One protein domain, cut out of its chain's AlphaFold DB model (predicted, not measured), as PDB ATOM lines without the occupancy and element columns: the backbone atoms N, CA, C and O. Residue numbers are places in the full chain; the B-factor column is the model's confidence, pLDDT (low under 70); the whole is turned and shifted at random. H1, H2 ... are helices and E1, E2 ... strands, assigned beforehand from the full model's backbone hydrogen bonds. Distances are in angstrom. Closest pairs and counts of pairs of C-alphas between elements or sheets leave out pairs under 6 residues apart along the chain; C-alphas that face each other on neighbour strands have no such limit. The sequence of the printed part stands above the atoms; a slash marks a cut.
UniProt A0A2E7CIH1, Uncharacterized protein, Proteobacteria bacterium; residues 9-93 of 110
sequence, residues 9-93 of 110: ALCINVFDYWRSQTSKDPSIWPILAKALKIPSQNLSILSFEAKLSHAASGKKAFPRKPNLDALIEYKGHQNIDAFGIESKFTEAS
ATOM      1  N   ALA A   9      39.439  26.062  43.469       80.69
ATOM      2  CA  ALA A   9      39.715  27.330  44.152       80.69
ATOM      3  C   ALA A   9      39.903  28.513  43.190       80.69
ATOM      4  O   ALA A   9      39.369  29.603  43.410       80.69
ATOM      5  N   LEU A  10      40.656  28.315  42.104       81.88
ATOM      6  CA  LEU A  10      40.871  29.369  41.111       81.88
ATOM      7  C   LEU A  10      39.567  29.714  40.382       81.88
ATOM      8  O   LEU A  10      39.242  30.891  40.237       81.88
ATOM      9  N   CYS A  11      38.817  28.692  39.961       84.75
ATOM     10  CA  CYS A  11      37.535  28.849  39.281       84.75
ATOM     11  C   CYS A  11      36.554  29.642  40.154       84.75
ATOM     12  O   CYS A  11      36.036  30.677  39.733       84.75
ATOM     13  N   ILE A  12      36.388  29.220  41.408       86.38
ATOM     14  CA  ILE A  12      35.492  29.857  42.374       86.38
ATOM     15  C   ILE A  12      35.890  31.310  42.611       86.38
ATOM     16  O   ILE A  12      35.036  32.184  42.529       86.38
ATOM     17  N   ASN A  13      37.173  31.603  42.838       86.38
ATOM     18  CA  ASN A  13      37.613  32.980  43.076       86.38
ATOM     19  C   ASN A  13      37.377  33.892  41.858       86.38
ATOM     20  O   ASN A  13      36.988  35.050  42.026       86.38
ATOM     21  N   VAL A  14      37.572  33.386  40.635       88.19
ATOM     22  CA  VAL A  14      37.284  34.143  39.404       88.19
ATOM     23  C   VAL A  14      35.792  34.450  39.303       88.19
ATOM     24  O   VAL A  14      35.406  35.599  39.090       88.19
ATOM     25  N   PHE A  15      34.937  33.447  39.478       88.62
ATOM     26  CA  PHE A  15      33.495  33.637  39.360       88.62
ATOM     27  C   PHE A  15      32.898  34.423  40.537       88.62
ATOM     28  O   PHE A  15      31.958  35.190  40.331       88.62
ATOM     29  N   ASP A  16      33.468  34.334  41.739       88.88
ATOM     30  CA  ASP A  16      33.080  35.162  42.886       88.88
ATOM     31  C   ASP A  16      33.432  36.637  42.660       88.88
ATOM     32  O   ASP A  16      32.616  37.529  42.914       88.88
ATOM     33  N   TYR A  17      34.603  36.909  42.074       90.44
ATOM     34  CA  TYR A  17      34.943  38.257  41.631       90.44
ATOM     35  C   TYR A  17      33.883  38.790  40.662       90.44
ATOM     36  O   TYR A  17      33.328  39.866  40.897       90.44
ATOM     37  N   TRP A  18      33.537  38.034  39.621       87.94
ATOM     38  CA  TRP A  18      32.530  38.457  38.647       87.94
ATOM     39  C   TRP A  18      31.131  38.622  39.248       87.94
ATOM     40  O   TRP A  18      30.432  39.580  38.908       87.94
ATOM     41  N   ARG A  19      30.734  37.769  40.197       87.62
ATOM     42  CA  ARG A  19      29.506  37.942  40.991       87.62
ATOM     43  C   ARG A  19      29.492  39.283  41.713       87.62
ATOM     44  O   ARG A  19      28.487  39.990  41.704       87.62
ATOM     45  N   SER A  20      30.620  39.663  42.311       89.69
ATOM     46  CA  SER A  20      30.738  40.943  43.010       89.69
ATOM     47  C   SER A  20      30.672  42.139  42.053       89.69
ATOM     48  O   SER A  20      30.058  43.148  42.389       89.69
ATOM     49  N   GLN A  21      31.259  42.029  40.854       89.94
ATOM     50  CA  GLN A  21      31.214  43.098  39.852       89.94
ATOM     51  C   GLN A  21      29.808  43.277  39.295       89.94
ATOM     52  O   GLN A  21      29.307  44.391  39.235       89.94
ATOM     53  N   THR A  22      29.138  42.181  38.962       85.06
ATOM     54  CA  THR A  22      27.772  42.210  38.431       85.06
ATOM     55  C   THR A  22      26.740  42.666  39.462       85.06
ATOM     56  O   THR A  22      25.743  43.283  39.102       85.06
ATOM     57  N   SER A  23      27.005  42.440  40.753       85.88
ATOM     58  CA  SER A  23      26.205  43.010  41.847       85.88
ATOM     59  C   SER A  23      26.354  44.532  41.961       85.88
ATOM     60  O   SER A  23      25.442  45.198  42.441       85.88
ATOM     61  N   LYS A  24      27.501  45.086  41.546       91.12
ATOM     62  CA  LYS A  24      27.757  46.537  41.524       91.12
ATOM     63  C   LYS A  24      27.245  47.189  40.243       91.12
ATOM     64  O   LYS A  24      26.691  48.279  40.299       91.12
ATOM     65  N   ASP A  25      27.443  46.522  39.110       90.75
ATOM     66  CA  ASP A  25      27.018  46.964  37.787       90.75
ATOM     67  C   ASP A  25      26.408  45.787  37.002       90.75
ATOM     68  O   ASP A  25      27.132  44.967  36.419       90.75
ATOM     69  N   PRO A  26      25.066  45.705  36.940       87.50
ATOM     70  CA  PRO A  26      24.368  44.663  36.194       87.50
ATOM     71  C   PRO A  26      24.673  44.642  34.687       87.50
ATOM     72  O   PRO A  26      24.442  43.617  34.044       87.50
ATOM     73  N   SER A  27      25.210  45.722  34.101       89.12
ATOM     74  CA  SER A  27      25.558  45.779  32.670       89.12
ATOM     75  C   SER A  27      26.765  44.907  32.295       89.12
ATOM     76  O   SER A  27      26.968  44.587  31.122       89.12
ATOM     77  N   ILE A  28      27.528  44.447  33.291       89.44
ATOM     78  CA  ILE A  28      28.657  43.529  33.112       89.44
ATOM     79  C   ILE A  28      28.178  42.119  32.730       89.44
ATOM     80  O   ILE A  28      28.888  41.388  32.034       89.44
ATOM     81  N   TRP A  29      26.961  41.725  33.121       84.88
ATOM     82  CA  TRP A  29      26.448  40.375  32.868       84.88
ATOM     83  C   TRP A  29      26.414  39.991  31.384       84.88
ATOM     84  O   TRP A  29      26.964  38.941  31.046       84.88
ATOM     85  N   PRO A  30      25.844  40.806  30.475       88.62
ATOM     86  CA  PRO A  30      25.897  40.536  29.041       88.62
ATOM     87  C   PRO A  30      27.311  40.317  28.493       88.62
ATOM     88  O   PRO A  30      27.497  39.511  27.582       88.62
ATOM     89  N   ILE A  31      28.313  40.998  29.057       90.38
ATOM     90  CA  ILE A  31      29.716  40.859  28.655       90.38
ATOM     91  C   ILE A  31      30.243  39.486  29.076       90.38
ATOM     92  O   ILE A  31      30.808  38.762  28.256       90.38
ATOM     93  N   LEU A  32      30.009  39.103  30.333       86.69
ATOM     94  CA  LEU A  32      30.417  37.805  30.861       86.69
ATOM     95  C   LEU A  32      29.702  36.648  30.151       86.69
ATOM     96  O   LEU A  32      30.350  35.693  29.730       86.69
ATOM     97  N   ALA A  33      28.391  36.758  29.934       87.75
ATOM     98  CA  ALA A  33      27.614  35.760  29.207       87.75
ATOM     99  C   ALA A  33      28.135  35.574  27.772       87.75
ATOM    100  O   ALA A  33      28.329  34.446  27.316       87.75
ATOM    101  N   LYS A  34      28.468  36.674  27.083       90.19
ATOM    102  CA  LYS A  34      29.091  36.633  25.754       90.19
ATOM    103  C   LYS A  34      30.471  35.971  25.779       90.19
ATOM    104  O   LYS A  34      30.767  35.183  24.883       90.19
ATOM    105  N   ALA A  35      31.300  36.262  26.782       88.19
ATOM    106  CA  ALA A  35      32.623  35.652  26.934       88.19
ATOM    107  C   ALA A  35      32.536  34.131  27.159       88.19
ATOM    108  O   ALA A  35      33.328  33.378  26.596       88.19
ATOM    109  N   LEU A  36      31.533  33.687  27.920       87.44
ATOM    110  CA  LEU A  36      31.254  32.274  28.191       87.44
ATOM    111  C   LEU A  36      30.451  31.584  27.078       87.44
ATOM    112  O   LEU A  36      30.298  30.367  27.110       87.44
ATOM    113  N   LYS A  37      29.953  32.338  26.088       89.94
ATOM    114  CA  LYS A  37      29.041  31.866  25.031       89.94
ATOM    115  C   LYS A  37      27.760  31.221  25.585       89.94
ATOM    116  O   LYS A  37      27.282  30.225  25.049       89.94
ATOM    117  N   ILE A  38      27.199  31.817  26.634       87.75
ATOM    118  CA  ILE A  38      25.940  31.401  27.271       87.75
ATOM    119  C   ILE A  38      24.863  32.490  27.103       87.75
ATOM    120  O   ILE A  38      25.196  33.635  26.778       87.75
ATOM    121  N   PRO A  39      23.571  32.179  27.322       88.38
ATOM    122  CA  PRO A  39      22.511  33.182  27.274       88.38
ATOM    123  C   PRO A  39      22.740  34.323  28.271       88.38
ATOM    124  O   PRO A  39      23.136  34.103  29.414       88.38
ATOM    125  N   SER A  40      22.457  35.557  27.853       85.75
ATOM    126  CA  SER A  40      22.662  36.759  28.674       85.75
ATOM    127  C   SER A  40      21.414  37.242  29.420       85.75
ATOM    128  O   SER A  40      21.491  38.225  30.149       85.75
ATOM    129  N   GLN A  41      20.256  36.620  29.194       81.38
ATOM    130  CA  GLN A  41      18.967  37.039  29.752       81.38
ATOM    131  C   GLN A  41      18.498  36.065  30.829       81.38
ATOM    132  O   GLN A  41      18.837  34.888  30.777       81.38
ATOM    133  N   ASN A  42      17.662  36.548  31.752       74.06
ATOM    134  CA  ASN A  42      16.969  35.734  32.756       74.06
ATOM    135  C   ASN A  42      17.879  34.975  33.732       74.06
ATOM    136  O   ASN A  42      17.480  33.947  34.267       74.06
ATOM    137  N   LEU A  43      19.084  35.475  33.993       72.94
ATOM    138  CA  LEU A  43      19.992  34.893  34.979       72.94
ATOM    139  C   LEU A  43      19.509  35.215  36.399       72.94
ATOM    140  O   LEU A  43      19.144  36.358  36.681       72.94
ATOM    141  N   SER A  44      19.485  34.219  37.283       69.44
ATOM    142  CA  SER A  44      18.970  34.373  38.646       69.44
ATOM    143  C   SER A  44      20.063  34.259  39.706       69.44
ATOM    144  O   SER A  44      20.135  35.111  40.592       69.44
ATOM    145  N   ILE A  45      20.896  33.218  39.641       70.75
ATOM    146  CA  ILE A  45      21.766  32.824  40.752       70.75
ATOM    147  C   ILE A  45      23.099  32.301  40.210       70.75
ATOM    148  O   ILE A  45      23.133  31.495  39.282       70.75
ATOM    149  N   LEU A  46      24.195  32.753  40.826       80.19
ATOM    150  CA  LEU A  46      25.509  32.123  40.721       80.19
ATOM    151  C   LEU A  46      25.836  31.441  42.056       80.19
ATOM    152  O   LEU A  46      26.079  32.122  43.059       80.19
ATOM    153  N   SER A  47      25.835  30.112  42.044       85.19
ATOM    154  CA  SER A  47      26.150  29.255  43.191       85.19
ATOM    155  C   SER A  47      27.516  28.598  43.010       85.19
ATOM    156  O   SER A  47      27.930  28.344  41.883       85.19
ATOM    157  N   PHE A  48      28.197  28.298  44.114       86.62
ATOM    158  CA  PHE A  48      29.484  27.596  44.128       86.62
ATOM    159  C   PHE A  48      29.351  26.263  44.848       86.62
ATOM    160  O   PHE A  48      28.531  26.159  45.762       86.62
ATOM    161  N   GLU A  49      30.158  25.275  44.455       82.69
ATOM    162  CA  GLU A  49      30.165  23.936  45.073       82.69
ATOM    163  C   GLU A  49      28.738  23.340  45.136       82.69
ATOM    164  O   GLU A  49      28.263  22.807  46.149       82.69
ATOM    165  N   ALA A  50      27.995  23.524  44.040       78.69
ATOM    166  CA  ALA A  50      26.589  23.179  43.944       78.69
ATOM    167  C   ALA A  50      26.433  21.675  43.707       78.69
ATOM    168  O   ALA A  50      26.866  21.126  42.692       78.69
ATOM    169  N   LYS A  51      25.741  20.999  44.628       74.50
ATOM    170  CA  LYS A  51      25.359  19.592  44.463       74.50
ATOM    171  C   LYS A  51      24.047  19.509  43.702       74.50
ATOM    172  O   LYS A  51      22.991  19.784  44.272       74.50
ATOM    173  N   LEU A  52      24.090  19.060  42.451       68.81
ATOM    174  CA  LEU A  52      22.866  18.843  41.684       68.81
ATOM    175  C   LEU A  52      22.071  17.688  42.307       68.81
ATOM    176  O   LEU A  52      22.446  16.517  42.231       68.81
ATOM    177  N   SER A  53      20.956  18.023  42.958       56.81
ATOM    178  CA  SER A  53      20.054  17.048  43.574       56.81
ATOM    179  C   SER A  53      19.187  16.299  42.565       56.81
ATOM    180  O   SER A  53      18.686  15.235  42.916       56.81
ATOM    181  N   HIS A  54      19.037  16.837  41.350       51.53
ATOM    182  CA  HIS A  54      18.078  16.384  40.335       51.53
ATOM    183  C   HIS A  54      18.716  15.704  39.115       51.53
ATOM    184  O   HIS A  54      18.003  15.384  38.171       51.53
ATOM    185  N   ALA A  55      20.032  15.464  39.115       49.16
ATOM    186  CA  ALA A  55      20.678  14.722  38.033       49.16
ATOM    187  C   ALA A  55      20.189  13.257  38.048       49.16
ATOM    188  O   ALA A  55      20.658  12.445  38.847       49.16
ATOM    189  N   ALA A  56      19.218  12.976  37.174       48.41
ATOM    190  CA  ALA A  56      18.560  11.700  36.901       48.41
ATOM    191  C   ALA A  56      17.770  11.079  38.076       48.41
ATOM    192  O   ALA A  56      18.283  10.311  38.888       48.41
ATOM    193  N   SER A  57      16.456  11.314  38.112       42.34
ATOM    194  CA  SER A  57      15.507  10.437  38.808       42.34
ATOM    195  C   SER A  57      15.324   9.137  38.007       42.34
ATOM    196  O   SER A  57      14.448   9.013  37.158       42.34
ATOM    197  N   GLY A  58      16.169   8.132  38.255       48.91
ATOM    198  CA  GLY A  58      16.054   6.823  37.601       48.91
ATOM    199  C   GLY A  58      17.210   5.873  37.908       48.91
ATOM    200  O   GLY A  58      18.201   6.255  38.519       48.91
ATOM    201  N   LYS A  59      17.118   4.610  37.462       43.72
ATOM    202  CA  LYS A  59      18.105   3.531  37.725       43.72
ATOM    203  C   LYS A  59      19.535   3.791  37.191       43.72
ATOM    204  O   LYS A  59      20.409   2.956  37.408       43.72
ATOM    205  N   LYS A  60      19.776   4.924  36.518       51.31
ATOM    206  CA  LYS A  60      21.089   5.432  36.071       51.31
ATOM    207  C   LYS A  60      21.513   6.729  36.783       51.31
ATOM    208  O   LYS A  60      22.406   7.419  36.308       51.31
ATOM    209  N   ALA A  61      20.887   7.059  37.912       54.16
ATOM    210  CA  ALA A  61      21.281   8.188  38.745       54.16
ATOM    211  C   ALA A  61      22.770   8.106  39.088       54.16
ATOM    212  O   ALA A  61      23.280   7.032  39.425       54.16
ATOM    213  N   PHE A  62      23.461   9.243  39.031       51.81
ATOM    214  CA  PHE A  62      24.827   9.333  39.523       51.81
ATOM    215  C   PHE A  62      24.876   8.762  40.956       51.81
ATOM    216  O   PHE A  62      24.218   9.309  41.844       51.81
ATOM    217  N   PRO A  63      25.655   7.694  41.235       58.09
ATOM    218  CA  PRO A  63      25.702   7.084  42.569       58.09
ATOM    219  C   PRO A  63      26.226   8.057  43.638       58.09
ATOM    220  O   PRO A  63      26.028   7.850  44.834       58.09
ATOM    221  N   ARG A  64      26.880   9.144  43.210       59.94
ATOM    222  CA  ARG A  64      27.176  10.332  44.009       59.94
ATOM    223  C   ARG A  64      26.722  11.554  43.230       59.94
ATOM    224  O   ARG A  64      27.139  11.714  42.087       59.94
ATOM    225  N   LYS A  65      25.922  12.418  43.860       66.12
ATOM    226  CA  LYS A  65      25.496  13.690  43.264       66.12
ATOM    227  C   LYS A  65      26.730  14.455  42.770       66.12
ATOM    228  O   LYS A  65      27.649  14.636  43.578       66.12
ATOM    229  N   PRO A  66      26.782  14.858  41.489       67.25
ATOM    230  CA  PRO A  66      27.902  15.630  40.989       67.25
ATOM    231  C   PRO A  66      27.968  16.948  41.760       67.25
ATOM    232  O   PRO A  66      26.946  17.597  42.001       67.25
ATOM    233  N   ASN A  67      29.178  17.276  42.196       75.38
ATOM    234  CA  ASN A  67      29.512  18.572  42.758       75.38
ATOM    235  C   ASN A  67      30.036  19.422  41.606       75.38
ATOM    236  O   ASN A  67      30.924  18.945  40.905       75.38
ATOM    237  N   LEU A  68      29.443  20.591  41.384       82.25
ATOM    238  CA  LEU A  68      29.885  21.542  40.371       82.25
ATOM    239  C   LEU A  68      30.556  22.727  41.046       82.25
ATOM    240  O   LEU A  68      29.982  23.313  41.966       82.25
ATOM    241  N   ASP A  69      31.721  23.118  40.540       84.88
ATOM    242  CA  ASP A  69      32.479  24.249  41.083       84.88
ATOM    243  C   ASP A  69      31.671  25.551  41.048       84.88
ATOM    244  O   ASP A  69      31.636  26.287  42.035       84.88
ATOM    245  N   ALA A  70      30.992  25.822  39.929       87.00
ATOM    246  CA  ALA A  70      30.061  26.935  39.796       87.00
ATOM    247  C   ALA A  70      28.812  26.546  38.991       87.00
ATOM    248  O   ALA A  70      28.858  25.728  38.073       87.00
ATOM    249  N   LEU A  71      27.681  27.161  39.328       87.31
ATOM    250  CA  LEU A  71      26.393  26.947  38.679       87.31
ATOM    251  C   LEU A  71      25.731  28.295  38.406       87.31
ATOM    252  O   LEU A  71      25.535  29.082  39.331       87.31
ATOM    253  N   ILE A  72      25.382  28.539  37.145       88.69
ATOM    254  CA  ILE A  72      24.609  29.701  36.705       88.69
ATOM    255  C   ILE A  72      23.182  29.243  36.433       88.69
ATOM    256  O   ILE A  72      22.960  28.463  35.512       88.69
ATOM    257  N   GLU A  73      22.216  29.728  37.200       86.56
ATOM    258  CA  GLU A  73      20.808  29.359  37.052       86.56
ATOM    259  C   GLU A  73      20.033  30.424  36.272       86.56
ATOM    260  O   GLU A  73      20.258  31.630  36.427       86.56
ATOM    261  N   TYR A  74      19.086  29.972  35.453       84.88
ATOM    262  CA  TYR A  74      18.208  30.822  34.661       84.88
ATOM    263  C   TYR A  74      16.760  30.679  35.130       84.88
ATOM    264  O   TYR A  74      16.259  29.584  35.359       84.88
ATOM    265  N   LYS A  75      16.042  31.798  35.253       79.56
ATOM    266  CA  LYS A  75      14.625  31.820  35.623       79.56
ATOM    267  C   LYS A  75      13.755  32.062  34.393       79.56
ATOM    268  O   LYS A  75      13.644  33.189  33.926       79.56
ATOM    269  N   GLY A  76      13.085  31.020  33.902       70.38
ATOM    270  CA  GLY A  76      12.139  31.142  32.784       70.38
ATOM    271  C   GLY A  76      12.809  31.311  31.417       70.38
ATOM    272  O   GLY A  76      12.250  31.953  30.529       70.38
ATOM    273  N   HIS A  77      14.017  30.773  31.244       74.81
ATOM    274  CA  HIS A  77      14.618  30.614  29.922       74.81
ATOM    275  C   HIS A  77      14.045  29.353  29.253       74.81
ATOM    276  O   HIS A  77      13.835  28.347  29.917       74.81
ATOM    277  N   GLN A  78      13.759  29.408  27.948       70.69
ATOM    278  CA  GLN A  78      12.870  28.428  27.299       70.69
ATOM    279  C   GLN A  78      13.404  26.987  27.286       70.69
ATOM    280  O   GLN A  78      12.610  26.063  27.388       70.69
ATOM    281  N   ASN A  79      14.724  26.805  27.168       77.75
ATOM    282  CA  ASN A  79      15.346  25.486  26.969       77.75
ATOM    283  C   ASN A  79      16.563  25.227  27.878       77.75
ATOM    284  O   ASN A  79      17.305  24.278  27.644       77.75
ATOM    285  N   ILE A  80      16.863  26.128  28.822       78.94
ATOM    286  CA  ILE A  80      18.084  26.043  29.643       78.94
ATOM    287  C   ILE A  80      17.733  26.461  31.064       78.94
ATOM    288  O   ILE A  80      17.462  27.635  31.296       78.94
ATOM    289  N   ASP A  81      17.786  25.516  31.998       80.25
ATOM    290  CA  ASP A  81      17.540  25.790  33.417       80.25
ATOM    291  C   ASP A  81      18.808  26.261  34.134       80.25
ATOM    292  O   ASP A  81      18.764  27.137  34.999       80.25
ATOM    293  N   ALA A  82      19.962  25.707  33.757       84.12
ATOM    294  CA  ALA A  82      21.239  26.069  34.350       84.12
ATOM    295  C   ALA A  82      22.425  25.780  33.424       84.12
ATOM    296  O   ALA A  82      22.364  24.929  32.536       84.12
ATOM    297  N   PHE A  83      23.534  26.468  33.681       86.44
ATOM    298  CA  PHE A  83      24.840  26.212  33.096       86.44
ATOM    299  C   PHE A  83      25.826  25.833  34.205       86.44
ATOM    300  O   PHE A  83      26.128  26.638  35.089       86.44
ATOM    301  N   GLY A  84      26.296  24.584  34.175       85.75
ATOM    302  CA  GLY A  84      27.270  24.054  35.126       85.75
ATOM    303  C   GLY A  84      28.703  24.265  34.650       85.75
ATOM    304  O   GLY A  84      29.016  24.019  33.487       85.75
ATOM    305  N   ILE A  85      29.576  24.698  35.553       85.88
ATOM    306  CA  ILE A  85      30.996  24.928  35.299       85.88
ATOM    307  C   ILE A  85      31.796  24.023  36.231       85.88
ATOM    308  O   ILE A  85      31.657  24.092  37.449       85.88
ATOM    309  N   GLU A  86      32.657  23.206  35.633       83.38
ATOM    310  CA  GLU A  86      33.578  22.312  36.326       83.38
ATOM    311  C   GLU A  86      35.001  22.614  35.856       83.38
ATOM    312  O   GLU A  86      35.283  22.622  34.654       83.38
ATOM    313  N   SER A  87      35.910  22.843  36.794       78.06
ATOM    314  CA  SER A  87      37.319  23.078  36.523       78.06
ATOM    315  C   SER A  87      38.138  21.827  36.830       78.06
ATOM    316  O   SER A  87      38.126  21.256  37.922       78.06
ATOM    317  N   LYS A  88      38.870  21.371  35.816       75.31
ATOM    318  CA  LYS A  88      39.850  20.294  35.935       75.31
ATOM    319  C   LYS A  88      41.191  20.844  35.498       75.31
ATOM    320  O   LYS A  88      41.458  20.990  34.309       75.31
ATOM    321  N   PHE A  89      42.027  21.157  36.476       67.25
ATOM    322  CA  PHE A  89      43.427  21.445  36.224       67.25
ATOM    323  C   PHE A  89      44.113  20.105  35.999       67.25
ATOM    324  O   PHE A  89      44.176  19.267  36.894       67.25
ATOM    325  N   THR A  90      44.569  19.875  34.771       58.09
ATOM    326  CA  THR A  90      45.568  18.838  34.556       58.09
ATOM    327  C   THR A  90      46.868  19.416  35.097       58.09
ATOM    328  O   THR A  90      47.488  20.279  34.483       58.09
ATOM    329  N   GLU A  91      47.291  18.966  36.276       53.66
ATOM    330  CA  GLU A  91      48.734  18.869  36.482       53.66
ATOM    331  C   GLU A  91      49.294  18.013  35.338       53.66
ATOM    332  O   GLU A  91      48.553  17.214  34.750       53.66
ATOM    333  N   ALA A  92      50.567  18.183  34.979       46.94
ATOM    334  CA  ALA A  92      51.223  17.301  34.019       46.94
ATOM    335  C   ALA A  92      51.269  15.874  34.597       46.94
ATOM    336  O   ALA A  92      52.254  15.438  35.181       46.94
ATOM    337  N   SER A  93      50.150  15.169  34.481       46.31
ATOM    338  CA  SER A  93      49.983  13.774  34.818       46.31
ATOM    339  C   SER A  93      50.583  12.987  33.669       46.31
ATOM    340  O   SER A  93      50.170  13.134  32.518       46.31
TER     341      SER A  93
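What this domain is: This is residues 9 to 93 of the 110 residues of an uncharacterized protein of Proteobacteria bacterium (UniProt A0A2E7CIH1). A small, twisted sheet of three strands has the long helix H1 over one face, and the shorter helix H2 makes a corner with H1 and is not on the sheet. A long loop, residues 52 to 66, reaches away between E1 and E2. The printed part has 85 residues, with two named helices and then three named strands along the chain, the sheet in the order E1, E2, E3, antiparallel throughout. The class is mixed, helices and strands; the whole is only just loose, close to compact, with a radius of gyration of the C-alphas of 14.4 A, and flat, spanning 43 by 39 by 19 A.

Where its parts are: Find C-alpha 43 at (19.992, 34.893, 34.979); from there E1 runs to residue 51, 18.8 A, and bends by 87 degrees at residue 48. E2, residues 67 to 74, measures 18.5 A and bends by 75 degrees at residue 70. E3, residues 82 to 85, ends at (30.996, 24.928, 35.299). H1 begins at C-alpha 9, (39.715, 27.330, 44.152), and runs 22.8 A to residue 24; H2 spans residues 28 to 36.

How they stand to each other: E1, E2 and E3 form a meander, each strand the antiparallel neighbour of the one before, in two hairpins. Look for N 47 and O 71 at 2.9 A, and N 72 and O 83 at 2.9 A, within hydrogen-bond range. H1 is on the sheet in two layers, a helix on one face, at a height of 10.0 A; its closest C-alphas to E2 are Ile 12 and Asp 69, 6.5 A. H1 lies over E1 and E2, along the strands, at 24 degrees to E1 on the local plane. H1, with residues 21 to 22 alone, and H2 only just touch, only at the corner, with 3 pairs of C-alphas within 8 A; the closest are Thr 22 and Ile 28, 5.6 A. H2 is apart from E2 and E3. In H1 and H2 every O i to N i+4 pair is within hydrogen-bond range.

The domain as a whole: The C-alphas farthest apart, of Asp 25 and Lys 59, are 44.3 A apart. The printed part has no cut, and E1 to E2 is the long link. Look for pLDDT under 70 at residue 44, residues 52 to 66 and residues 89 to 93.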